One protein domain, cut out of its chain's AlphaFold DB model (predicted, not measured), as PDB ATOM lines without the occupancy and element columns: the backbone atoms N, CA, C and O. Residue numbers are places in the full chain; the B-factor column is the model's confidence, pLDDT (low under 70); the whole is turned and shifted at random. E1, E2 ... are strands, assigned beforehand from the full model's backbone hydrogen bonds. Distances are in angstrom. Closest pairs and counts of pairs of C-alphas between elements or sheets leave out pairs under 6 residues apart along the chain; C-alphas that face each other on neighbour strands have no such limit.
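What this domain is: This is residues 16 to 108 of the 207 residues of an uncharacterized protein of Fonsecaea multimorphosa (UniProt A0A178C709). Two small three-stranded sheets lie face to face as a loose sandwich, E5-E4-E7 over one face of E6-E3-E8, and a separate hairpin of E1 and E2 lies beyond the edge strand E8, with E2 toward it across a gap. A long link, residues 37 to 47, bows out between the hairpin and E3. The printed part has 93 residues with eight named strands, E1 to E8 in chain order, and no named helix; the class is all strand, though under half of the residues, 45 of 93, are in named elements. The strand orders are E6-E3-E8, E5-E4-E7 and E1-E2, each sheet antiparallel. The whole is compact, with a radius of gyration of the C-alphas of 13.5 A and spans of 36 by 33 by 24 A.

How they stand to each other: The inner strand E3, residues 48 to 54, and the edge strand E8, residues 102 to 107, are antiparallel at 167 degrees, with N 49 and O 106 2.9 A apart, within hydrogen-bond range. Edge strand E6, residues 81 to 83, is antiparallel to E3 at 146 degrees, with N 81 and O 50 at 2.8 A. In the second sheet the inner strand E4, residues 57 to 61, forms a hairpin with E5, residues 66 to 70, where N 68 and O 59 are 2.8 A apart. E4 is also antiparallel to E7, residues 89 to 93, at 156 degrees, with N 60 and O 90 at 2.9 A. Between these two sheets, the closest C-alphas of E3 and E5 are those of Met 52 and His 70, 7.0 A apart. Those of E6 and E7 are Ile 83 and His 89, 7.7 A apart. E4 and E8 are only just apart, their closest C-alphas 8.2 A from each other. E1, residues 19 to 26, and E2, residues 31 to 36, form a hairpin at 167 degrees, with N 24 and O 33 at 2.9 A. E2 and E8 are near each other, with 8 pairs of C-alphas within 10 A, while E1 and E8 are apart.

Where its parts are: E1 begins at C-alpha 19, (116.642, 119.255, 167.581), and is 16.9 A long; E2 is 16.0 A. E3, 19.3 A, begins at C-alpha 48, (132.641, 129.635, 172.525). E8, 16.9 A, ends at C-alpha 107, (129.521, 127.318, 174.473).

The domain as a whole: The C-alphas farthest apart, Pro 18 and Ser 64, are 37.4 A from each other. The printed part has no cut. The link from E2 to E3, 11 residues, is long. Mean pLDDT of the printed part is 87.5; residues 40 to 46 are under 70.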
ATOM      1  N   GLU A  16     122.649 113.437 162.241       73.44
ATOM      2  CA  GLU A  16     122.362 114.831 162.578       73.44
ATOM      3  C   GLU A  16     122.105 114.955 164.085       73.44
ATOM      4  O   GLU A  16     121.512 114.074 164.709       73.44
ATOM      5  N   GLU A  17     122.606 116.031 164.697       82.94
ATOM      6  CA  GLU A  17     122.313 116.310 166.103       82.94
ATOM      7  C   GLU A  17     120.817 116.621 166.231       82.94
ATOM      8  O   GLU A  17     120.346 117.548 165.569       82.94
ATOM      9  N   PRO A  18     120.050 115.860 167.031       89.44
ATOM     10  CA  PRO A  18     118.607 116.020 167.061       89.44
ATOM     11  C   PRO A  18     118.233 117.374 167.667       89.44
ATOM     12  O   PRO A  18     118.801 117.797 168.680       89.44
ATOM     13  N   VAL A  19     117.248 118.030 167.054       91.25
ATOM     14  CA  VAL A  19     116.642 119.255 167.581       91.25
ATOM     15  C   VAL A  19     115.891 118.916 168.867       91.25
ATOM     16  O   VAL A  19     114.984 118.086 168.864       91.25
ATOM     17  N   ILE A  20     116.267 119.567 169.965       90.50
ATOM     18  CA  ILE A  20     115.620 119.425 171.277       90.50
ATOM     19  C   ILE A  20     114.635 120.562 171.567       90.50
ATOM     20  O   ILE A  20     113.755 120.399 172.406       90.50
ATOM     21  N   ALA A  21     114.762 121.706 170.884       90.56
ATOM     22  CA  ALA A  21     113.776 122.786 170.918       90.56
ATOM     23  C   ALA A  21     113.911 123.734 169.721       90.56
ATOM     24  O   ALA A  21     115.010 123.954 169.209       90.56
ATOM     25  N   GLY A  22     112.794 124.360 169.347       90.94
ATOM     26  CA  GLY A  22     112.673 125.212 168.167       90.94
ATOM     27  C   GLY A  22     111.914 124.511 167.028       90.94
ATOM     28  O   GLY A  22     111.328 123.450 167.254       90.94
ATOM     29  N   PRO A  23     111.884 125.101 165.822       94.19
ATOM     30  CA  PRO A  23     112.489 126.386 165.472       94.19
ATOM     31  C   PRO A  23     111.793 127.573 166.150       94.19
ATOM     32  O   PRO A  23     110.566 127.677 166.160       94.19
ATOM     33  N   PHE A  24     112.585 128.502 166.684       93.62
ATOM     34  CA  PHE A  24     112.106 129.794 167.174       93.62
ATOM     35  C   PHE A  24     112.395 130.877 166.138       93.62
ATOM     36  O   PHE A  24     113.550 131.130 165.802       93.62
ATOM     37  N   ALA A  25     111.342 131.526 165.645       93.69
ATOM     38  CA  ALA A  25     111.466 132.663 164.743       93.69
ATOM     39  C   ALA A  25     111.705 133.947 165.545       93.69
ATOM     40  O   ALA A  25     110.831 134.398 166.286       93.69
ATOM     41  N   LEU A  26     112.885 134.535 165.370       91.56
ATOM     42  CA  LEU A  26     113.318 135.783 165.990       91.56
ATOM     43  C   LEU A  26     113.436 136.887 164.925       91.56
ATOM     44  O   LEU A  26     113.625 136.620 163.734       91.56
ATOM     45  N   TYR A  27     113.335 138.141 165.349       91.31
ATOM     46  CA  TYR A  27     113.439 139.358 164.545       91.31
ATOM     47  C   TYR A  27     112.542 139.324 163.298       91.31
ATOM     48  O   TYR A  27     113.009 139.470 162.165       91.31
ATOM     49  N   ASN A  28     111.242 139.090 163.498       90.62
ATOM     50  CA  ASN A  28     110.236 138.905 162.442       90.62
ATOM     51  C   ASN A  28     110.585 137.778 161.448       90.62
ATOM     52  O   ASN A  28     110.301 137.885 160.257       90.62
ATOM     53  N   GLY A  29     111.215 136.705 161.935       90.00
ATOM     54  CA  GLY A  29     111.618 135.554 161.121       90.00
ATOM     55  C   GLY A  29     112.938 135.739 160.374       90.00
ATOM     56  O   GLY A  29     113.314 134.863 159.603       90.00
ATOM     57  N   SER A  30     113.660 136.838 160.614       88.75
ATOM     58  CA  SER A  30     114.982 137.074 160.013       88.75
ATOM     59  C   SER A  30     116.075 136.183 160.611       88.75
ATOM     60  O   SER A  30     117.160 136.078 160.045       88.75
ATOM     61  N   PHE A  31     115.822 135.579 161.773       90.75
ATOM     62  CA  PHE A  31     116.757 134.684 162.442       90.75
ATOM     63  C   PHE A  31     115.996 133.504 163.041       90.75
ATOM     64  O   PHE A  31     115.037 133.696 163.789       90.75
ATOM     65  N   ILE A  32     116.426 132.289 162.712       94.00
ATOM     66  CA  ILE A  32     115.846 131.053 163.238       94.00
ATOM     67  C   ILE A  32     116.816 130.454 164.252       94.00
ATOM     68  O   ILE A  32     117.999 130.293 163.959       94.00
ATOM     69  N   LEU A  33     116.310 130.136 165.443       92.75
ATOM     70  CA  LEU A  33     117.070 129.490 166.507       92.75
ATOM     71  C   LEU A  33     116.547 128.077 166.756       92.75
ATOM     72  O   LEU A  33     115.364 127.886 167.043       92.75
ATOM     73  N   GLU A  34     117.458 127.114 166.727       94.06
ATOM     74  CA  GLU A  34     117.222 125.729 167.123       94.06
ATOM     75  C   GLU A  34     118.266 125.319 168.157       94.06
ATOM     76  O   GLU A  34     119.451 125.637 168.035       94.06
ATOM     77  N   PHE A  35     117.818 124.616 169.192       90.88
ATOM     78  CA  PHE A  35     118.702 123.989 170.164       90.88
ATOM     79  C   PHE A  35     118.866 122.529 169.784       90.88
ATOM     80  O   PHE A  35     117.875 121.824 169.597       90.88
ATOM     81  N   LEU A  36     120.113 122.079 169.697       89.75
ATOM     82  CA  LEU A  36     120.461 120.712 169.326       89.75
ATOM     83  C   LEU A  36     121.049 119.975 170.529       89.75
ATOM     84  O   LEU A  36     121.723 120.587 171.363       89.75
ATOM     85  N   GLN A  37     120.852 118.660 170.596       85.31
ATOM     86  CA  GLN A  37     121.597 117.816 171.529       85.31
ATOM     87  C   GLN A  37     123.047 117.679 171.029       85.31
ATOM     88  O   GLN A  37     123.266 117.084 169.970       85.31
ATOM     89  N   PRO A  38     124.057 118.179 171.763       76.75
ATOM     90  CA  PRO A  38     125.436 118.120 171.299       76.75
ATOM     91  C   PRO A  38     125.962 116.680 171.273       76.75
ATOM     92  O   PRO A  38     125.700 115.884 172.181       76.75
ATOM     93  N   LYS A  39     126.782 116.352 170.267       73.88
ATOM     94  CA  LYS A  39     127.546 115.097 170.246       73.88
ATOM     95  C   LYS A  39     128.564 115.054 171.391       73.88
ATOM     96  O   LYS A  39     129.244 116.057 171.623       73.88
ATOM     97  N   PRO A  40     128.824 113.870 171.983       67.56
ATOM     98  CA  PRO A  40     129.856 113.703 173.013       67.56
ATOM     99  C   PRO A  40     131.264 114.166 172.595       67.56
ATOM    100  O   PRO A  40     132.089 114.492 173.438       67.56
ATOM    101  N   ALA A  41     131.554 114.200 171.288       64.00
ATOM    102  CA  ALA A  41     132.842 114.633 170.748       64.00
ATOM    103  C   ALA A  41     133.095 116.154 170.844       64.00
ATOM    104  O   ALA A  41     134.232 116.590 170.646       64.00
ATOM    105  N   ARG A  42     132.072 116.976 171.126       64.31
ATOM    106  CA  ARG A  42     132.236 118.421 171.344       64.31
ATOM    107  C   ARG A  42     132.772 118.642 172.764       64.31
ATOM    108  O   ARG A  42     132.015 118.742 173.720       64.31
ATOM    109  N   ASN A  43     134.096 118.651 172.900       50.41
ATOM    110  CA  ASN A  43     134.775 118.733 174.194       50.41
ATOM    111  C   ASN A  43     134.654 120.148 174.795       50.41
ATOM    112  O   ASN A  43     135.154 121.098 174.199       50.41
ATOM    113  N   ALA A  44     133.978 120.298 175.940       48.91
ATOM    114  CA  ALA A  44     133.627 121.572 176.577       48.91
ATOM    115  C   ALA A  44     134.727 122.117 177.529       48.91
ATOM    116  O   ALA A  44     134.823 121.675 178.665       48.91
ATOM    117  N   SER A  45     135.541 123.096 177.101       50.31
ATOM    118  CA  SER A  45     136.284 124.032 177.977       50.31
ATOM    119  C   SER A  45     135.973 125.520 177.698       50.31
ATOM    120  O   SER A  45     135.989 125.879 176.535       50.31
ATOM    121  N   SER A  46     135.772 126.342 178.742       56.16
ATOM    122  CA  SER A  46     135.406 127.789 178.904       56.16
ATOM    123  C   SER A  46     135.281 128.836 177.758       56.16
ATOM    124  O   SER A  46     135.053 130.008 178.068       56.16
ATOM    125  N   PHE A  47     135.400 128.500 176.476       73.69
ATOM    126  CA  PHE A  47     135.266 129.399 175.321       73.69
ATOM    127  C   PHE A  47     133.982 129.121 174.522       73.69
ATOM    128  O   PHE A  47     133.219 128.211 174.842       73.69
ATOM    129  N   GLU A  48     133.710 129.914 173.491       84.44
ATOM    130  CA  GLU A  48     132.641 129.635 172.525       84.44
ATOM    131  C   GLU A  48     133.255 129.214 171.197       84.44
ATOM    132  O   GLU A  48     134.312 129.700 170.799       84.44
ATOM    133  N   SER A  49     132.600 128.298 170.498       89.00
ATOM    134  CA  SER A  49     133.047 127.841 169.189       89.00
ATOM    135  C   SER A  49     131.905 127.862 168.203       89.00
ATOM    136  O   SER A  49     130.755 127.610 168.563       89.00
ATOM    137  N   PHE A  50     132.228 128.106 166.939       93.56
ATOM    138  CA  PHE A  50     131.260 127.938 165.870       93.56
ATOM    139  C   PHE A  50     131.895 127.495 164.556       93.56
ATOM    140  O   PHE A  50     133.087 127.692 164.311       93.56
ATOM    141  N   TYR A  51     131.076 126.909 163.689       94.38
ATOM    142  CA  TYR A  51     131.437 126.668 162.296       94.38
ATOM    143  C   TYR A  51     130.258 126.894 161.358       94.38
ATOM    144  O   TYR A  51     129.096 126.804 161.757       94.38
ATOM    145  N   MET A  52     130.582 127.168 160.098       96.50
ATOM    146  CA  MET A  52     129.619 127.506 159.055       96.50
ATOM    147  C   MET A  52     129.131 126.256 158.324       96.50
ATOM    148  O   MET A  52     129.933 125.399 157.952       96.50
ATOM    149  N   LEU A  53     127.823 126.183 158.083       94.50
ATOM    150  CA  LEU A  53     127.187 125.188 157.216       94.50
ATOM    151  C   LEU A  53     126.926 125.766 155.818       94.50
ATOM    152  O   LEU A  53     127.256 125.125 154.823       94.50
ATOM    153  N   SER A  54     126.400 126.990 155.742       96.00
ATOM    154  CA  SER A  54     126.082 127.701 154.494       96.00
ATOM    155  C   SER A  54     126.161 129.220 154.677       96.00
ATOM    156  O   SER A  54     126.182 129.718 155.808       96.00
ATOM    157  N   GLY A  55     126.188 129.964 153.570       95.94
ATOM    158  CA  GLY A  55     126.152 131.427 153.581       95.94
ATOM    159  C   GLY A  55     127.385 132.099 154.195       95.94
ATOM    160  O   GLY A  55     128.516 131.626 154.049       95.94
ATOM    161  N   GLU A  56     127.172 133.250 154.840       95.94
ATOM    162  CA  GLU A  56     128.237 134.107 155.367       95.94
ATOM    163  C   GLU A  56     127.768 134.898 156.601       95.94
ATOM    164  O   GLU A  56     126.825 135.687 156.532       95.94
ATOM    165  N   VAL A  57     128.466 134.734 157.731       95.44
ATOM    166  CA  VAL A  57     128.239 135.531 158.949       95.44
ATOM    167  C   VAL A  57     129.479 136.348 159.266       95.44
ATOM    168  O   VAL A  57     130.609 135.898 159.067       95.44
ATOM    169  N   CYS A  58     129.275 137.544 159.798       95.38
ATOM    170  CA  CYS A  58     130.357 138.372 160.284       95.38
ATOM    171  C   CYS A  58     130.410 138.344 161.809       95.38
ATOM    172  O   CYS A  58     129.379 138.273 162.488       95.38
ATOM    173  N   THR A  59     131.617 138.451 162.352       94.06
ATOM    174  CA  THR A  59     131.822 138.720 163.773       94.06
ATOM    175  C   THR A  59     132.600 140.009 163.946       94.06
ATOM    176  O   THR A  59     133.585 140.243 163.254       94.06
ATOM    177  N   THR A  60     132.179 140.840 164.891       92.06
ATOM    178  CA  THR A  60     133.024 141.905 165.440       92.06
ATOM    179  C   THR A  60     133.569 141.398 166.761       92.06
ATOM    180  O   THR A  60     132.787 141.016 167.630       92.06
ATOM    181  N   THR A  61     134.888 141.372 166.919       86.94
ATOM    182  CA  THR A  61     135.573 140.803 168.089       86.94
ATOM    183  C   THR A  61     136.570 141.791 168.681       86.94
ATOM    184  O   THR A  61     136.987 142.745 168.020       86.94
ATOM    185  N   THR A  62     137.014 141.526 169.911       83.75
ATOM    186  CA  THR A  62     138.001 142.325 170.656       83.75
ATOM    187  C   THR A  62     137.507 143.727 171.036       83.75
ATOM    188  O   THR A  62     136.532 144.255 170.504       83.75
ATOM    189  N   TYR A  63     138.222 144.380 171.953       79.06
ATOM    190  CA  TYR A  63     137.975 145.788 172.287       79.06
ATOM    191  C   TYR A  63     138.330 146.748 171.141       79.06
ATOM    192  O   TYR A  63     137.878 147.891 171.136       79.06
ATOM    193  N   SER A  64     139.109 146.283 170.165       87.06
ATOM    194  CA  SER A  64     139.480 147.041 168.971       87.06
ATOM    195  C   SER A  64     138.445 146.946 167.847       87.06
ATOM    196  O   SER A  64     138.673 147.546 166.804       87.06
ATOM    197  N   GLN A  65     137.322 146.243 168.058       87.31
ATOM    198  CA  GLN A  65     136.232 146.100 167.085       87.31
ATOM    199  C   GLN A  65     136.727 145.570 165.730       87.31
ATOM    200  O   GLN A  65     136.546 146.187 164.686       87.31
ATOM    201  N   ILE A  66     137.407 144.428 165.771       91.62
ATOM    202  CA  ILE A  66     137.945 143.769 164.584       91.62
ATOM    203  C   ILE A  66     136.838 142.936 163.946       91.62
ATOM    204  O   ILE A  66     136.338 141.996 164.571       91.62
ATOM    205  N   ASP A  67     136.508 143.265 162.701       94.75
ATOM    206  CA  ASP A  67     135.532 142.535 161.902       94.75
ATOM    207  C   ASP A  67     136.176 141.358 161.161       94.75
ATOM    208  O   ASP A  67     137.208 141.502 160.502       94.75
ATOM    209  N   ASN A  68     135.535 140.195 161.236       95.06
ATOM    210  CA  ASN A  68     135.899 138.987 160.505       95.06
ATOM    211  C   ASN A  68     134.697 138.466 159.725       95.06
ATOM    212  O   ASN A  68     133.558 138.553 160.183       95.06
ATOM    213  N   VAL A  69     134.973 137.876 158.564       97.06
ATOM    214  CA  VAL A  69     133.973 137.238 157.704       97.06
ATOM    215  C   VAL A  69     134.163 135.728 157.764       97.06
ATOM    216  O   VAL A  69     135.264 135.229 157.515       97.06
ATOM    217  N   HIS A  70     133.091 134.998 158.051       97.25
ATOM    218  CA  HIS A  70     133.102 133.547 158.181       97.25
ATOM    219  C   HIS A  70     132.261 132.904 157.084       97.25
ATOM    220  O   HIS A  70     131.084 133.218 156.922       97.25
ATOM    221  N   THR A  71     132.874 131.970 156.360       97.00
ATOM    222  CA  THR A  71     132.255 131.170 155.298       97.00
ATOM    223  C   THR A  71     132.536 129.681 155.531       97.00
ATOM    224  O   THR A  71     133.483 129.344 156.256       97.00
ATOM    225  N   PRO A  72     131.797 128.760 154.882       96.69
ATOM    226  CA  PRO A  72     132.085 127.325 154.946       96.69
ATOM    227  C   PRO A  72     133.521 126.956 154.548       96.69
ATOM    228  O   PRO A  72     134.061 125.970 155.033       96.69
ATOM    229  N   GLN A  73     134.177 127.749 153.695       95.44
ATOM    230  CA  GLN A  73     135.550 127.478 153.257       95.44
ATOM    231  C   GLN A  73     136.587 127.855 154.321       95.44
ATOM    232  O   GLN A  73     137.600 127.169 154.470       95.44
ATOM    233  N   ASN A  74     136.376 128.963 155.041       96.25
ATOM    234  CA  ASN A  74     137.374 129.487 155.975       96.25
ATOM    235  C   ASN A  74     137.122 129.091 157.438       96.25
ATOM    236  O   ASN A  74     138.087 129.067 158.207       96.25
ATOM    237  N   THR A  75     135.884 128.729 157.782       96.25
ATOM    238  CA  THR A  75     135.449 128.286 159.113       96.25
ATOM    239  C   THR A  75     134.635 126.980 159.007       96.25
ATOM    240  O   THR A  75     133.447 126.960 159.346       96.25
ATOM    241  N   PRO A  76     135.235 125.894 158.474       95.50
ATOM    242  CA  PRO A  76     134.568 124.603 158.318       95.50
ATOM    243  C   PRO A  76     134.489 123.835 159.645       95.50
ATOM    244  O   PRO A  76     135.143 124.183 160.628       95.50
ATOM    245  N   ARG A  77     133.754 122.720 159.654       89.88
ATOM    246  CA  ARG A  77     133.632 121.826 160.818       89.88
ATOM    247  C   ARG A  77     134.980 121.313 161.331       89.88
ATOM    248  O   ARG A  77     135.153 121.167 162.536       89.88
ATOM    249  N   GLU A  78     135.927 121.033 160.440       90.69
ATOM    250  CA  GLU A  78     137.261 120.522 160.790       90.69
ATOM    251  C   GLU A  78     138.147 121.598 161.428       90.69
ATOM    252  O   GLU A  78     139.168 121.282 162.040       90.69
ATOM    253  N   ARG A  79     137.779 122.873 161.264       91.56
ATOM    254  CA  ARG A  79     138.508 124.024 161.790       91.56
ATOM    255  C   ARG A  79     137.513 125.100 162.244       91.56
ATOM    256  O   ARG A  79     137.402 126.137 161.580       91.56
ATOM    257  N   PRO A  80     136.780 124.843 163.343       91.94
ATOM    258  CA  PRO A  80     135.844 125.811 163.890       91.94
ATOM    259  C   PRO A  80     136.583 127.073 164.343       91.94
ATOM    260  O   PRO A  80     137.770 127.039 164.678       91.94
ATOM    261  N   HIS A  81     135.878 128.200 164.338       92.81
ATOM    262  CA  HIS A  81     136.382 129.429 164.930       92.81
ATOM    263  C   HIS A  81     136.131 129.398 166.433       92.81
ATOM    264  O   HIS A  81     135.036 129.046 166.872       92.81
ATOM    265  N   HIS A  82     137.143 129.793 167.197       90.06
ATOM    266  CA  HIS A  82     137.092 129.846 168.650       90.06
ATOM    267  C   HIS A  82     137.079 131.299 169.103       90.06
ATOM    268  O   HIS A  82     137.954 132.089 168.745       90.06
ATOM    269  N   ILE A  83     136.075 131.639 169.898       87.75
ATOM    270  CA  ILE A  83     135.958 132.911 170.585       87.75
ATOM    271  C   ILE A  83     136.487 132.694 171.996       87.75
ATOM    272  O   ILE A  83     135.824 132.090 172.839       87.75
ATOM    273  N   GLU A  84     137.702 133.179 172.225       83.62
ATOM    274  CA  GLU A  84     138.414 133.008 173.490       83.62
ATOM    275  C   GLU A  84     137.620 133.543 174.696       83.62
ATOM    276  O   GLU A  84     136.833 134.492 174.562       83.62
ATOM    277  N   PRO A  85     137.853 133.002 175.907       76.75
ATOM    278  CA  PRO A  85     137.216 133.512 177.110       76.75
ATOM    279  C   PRO A  85     137.500 135.007 177.269       76.75
ATOM    280  O   PRO A  85     138.602 135.480 176.986       76.75
ATOM    281  N   TRP A  86     136.508 135.755 177.753       70.81
ATOM    282  CA  TRP A  86     136.588 137.213 177.940       70.81
ATOM    283  C   TRP A  86     136.688 138.039 176.658       70.81
ATOM    284  O   TRP A  86     136.823 139.263 176.744       70.81
ATOM    285  N   MET A  87     136.586 137.415 175.484       79.81
ATOM    286  CA  MET A  87     136.576 138.129 174.218       79.81
ATOM    287  C   MET A  87     135.199 138.765 173.982       79.81
ATOM    288  O   MET A  87     134.223 138.040 173.756       79.81
ATOM    289  N   PRO A  88     135.071 140.107 174.004       81.19
ATOM    290  CA  PRO A  88     133.833 140.739 173.582       81.19
ATOM    291  C   PRO A  88     133.620 140.432 172.102       81.19
ATOM    292  O   PRO A  88     134.535 140.590 171.288       81.19
ATOM    293  N   HIS A  89     132.419 139.979 171.767       87.56
ATOM    294  CA  HIS A  89     132.083 139.606 170.408       87.56
ATOM    295  C   HIS A  89     130.604 139.861 170.106       87.56
ATOM    296  O   HIS A  89     129.763 139.923 171.006       87.56
ATOM    297  N   ARG A  90     130.294 140.034 168.822       87.56
ATOM    298  CA  ARG A  90     128.931 140.127 168.294       87.56
ATOM    299  C   ARG A  90     128.875 139.474 166.921       87.56
ATOM    300  O   ARG A  90     129.697 139.797 166.067       87.56
ATOM    301  N   PHE A  91     127.850 138.660 166.695       90.38
ATOM    302  CA  PHE A  91     127.482 138.170 165.368       90.38
ATOM    303  C   PHE A  91     126.588 139.181 164.642       90.38
ATOM    304  O   PHE A  91     125.730 139.828 165.256       90.38
ATOM    305  N   TRP A  92     126.770 139.315 163.332       90.75
ATOM    306  CA  TRP A  92     125.880 140.090 162.472       90.75
ATOM    307  C   TRP A  92     125.820 139.498 161.055       90.75
ATOM    308  O   TRP A  92     126.796 138.903 160.592       90.75
ATOM    309  N   PRO A  93     124.666 139.612 160.369       90.94
ATOM    310  CA  PRO A  93     124.493 139.046 159.035       90.94
ATOM    311  C   PRO A  93     125.380 139.774 158.025       90.94
ATOM    312  O   PRO A  93     125.395 141.007 157.995       90.94
ATOM    313  N   SER A  94     126.093 139.030 157.175       93.75
ATOM    314  CA  SER A  94     126.890 139.665 156.129       93.75
ATOM    315  C   SER A  94     125.986 140.298 155.061       93.75
ATOM    316  O   SER A  94     125.121 139.613 154.512       93.75
ATOM    317  N   PRO A  95     126.215 141.565 154.667       92.44
ATOM    318  CA  PRO A  95     125.502 142.191 153.556       92.44
ATOM    319  C   PRO A  95     125.844 141.553 152.201       92.44
ATOM    320  O   PRO A  95     125.165 141.817 151.209       92.44
ATOM    321  N   ASN A  96     126.905 140.743 152.138       94.31
ATOM    322  CA  ASN A  96     127.362 140.096 150.914       94.31
ATOM    323  C   ASN A  96     126.853 138.660 150.753       94.31
ATOM    324  O   ASN A  96     127.029 138.104 149.662       94.31
ATOM    325  N   ALA A  97     126.210 138.091 151.782       92.94
ATOM    326  CA  ALA A  97     125.652 136.745 151.739       92.94
ATOM    327  C   ALA A  97     124.724 136.575 150.521       92.94
ATOM    328  O   ALA A  97     123.907 137.443 150.206       92.94
ATOM    329  N   LYS A  98     124.898 135.470 149.785       94.56
ATOM    330  CA  LYS A  98     124.127 135.154 148.562       94.56
ATOM    331  C   LYS A  98     123.006 134.148 148.792       94.56
ATOM    332  O   LYS A  98     122.199 133.926 147.896       94.56
ATOM    333  N   GLU A  99     122.981 133.563 149.977       94.56
ATOM    334  CA  GLU A  99     122.046 132.544 150.428       94.56
ATOM    335  C   GLU A  99     121.858 132.677 151.941       94.56
ATOM    336  O   GLU A  99     122.593 133.421 152.607       94.56
ATOM    337  N   ASP A 100     120.889 131.937 152.473       94.50
ATOM    338  CA  ASP A 100     120.647 131.883 153.905       94.50
ATOM    339  C   ASP A 100     121.878 131.356 154.641       94.50
ATOM    340  O   ASP A 100     122.541 130.390 154.249       94.50
ATOM    341  N   THR A 101     122.195 132.044 155.730       95.06
ATOM    342  CA  THR A 101     123.366 131.739 156.536       95.06
ATOM    343  C   THR A 101     122.984 130.790 157.651       95.06
ATOM    344  O   THR A 101     122.150 131.115 158.495       95.06
ATOM    345  N   THR A 102     123.633 129.632 157.681       95.38
ATOM    346  CA  THR A 102     123.443 128.631 158.727       95.38
ATOM    347  C   THR A 102     124.794 128.290 159.328       95.38
ATOM    348  O   THR A 102     125.764 128.017 158.620       95.38
ATOM    349  N   PHE A 103     124.873 128.315 160.652       94.88
ATOM    350  CA  PHE A 103     126.081 127.999 161.399       94.88
ATOM    351  C   PHE A 103     125.697 127.385 162.737       94.88
ATOM    352  O   PHE A 103     124.629 127.666 163.277       94.88
ATOM    353  N   LEU A 104     126.569 126.534 163.265       92.69
ATOM    354  CA  LEU A 104     126.387 125.951 164.586       92.69
ATOM    355  C   LEU A 104     127.319 126.652 165.549       92.69
ATOM    356  O   LEU A 104     128.520 126.701 165.301       92.69
ATOM    357  N   VAL A 105     126.763 127.141 166.651       89.88
ATOM    358  CA  VAL A 105     127.493 127.765 167.753       89.88
ATOM    359  C   VAL A 105     127.266 126.959 169.021       89.88
ATOM    360  O   VAL A 105     126.171 126.449 169.257       89.88
ATOM    361  N   TRP A 106     128.308 126.805 169.825       86.06
ATOM    362  CA  TRP A 106     128.202 126.166 171.125       86.06
ATOM    363  C   TRP A 106     129.168 126.803 172.113       86.06
ATOM    364  O   TRP A 106     130.298 127.165 171.781       86.06
ATOM    365  N   ALA A 107     128.699 126.930 173.348       78.75
ATOM    366  CA  ALA A 107     129.521 127.318 174.473       78.75
ATOM    367  C   ALA A 107     130.075 126.070 175.150       78.75
ATOM    368  O   ALA A 107     129.493 124.984 175.103       78.75
ATOM    369  N   HIS A 108     131.208 126.248 175.800       74.06
ATOM    370  CA  HIS A 108     131.898 125.185 176.484       74.06
ATOM    371  C   HIS A 108     131.936 125.494 178.000       74.06
ATOM    372  O   HIS A 108     132.924 126.042 178.487       74.06
TER     373      HIS A 108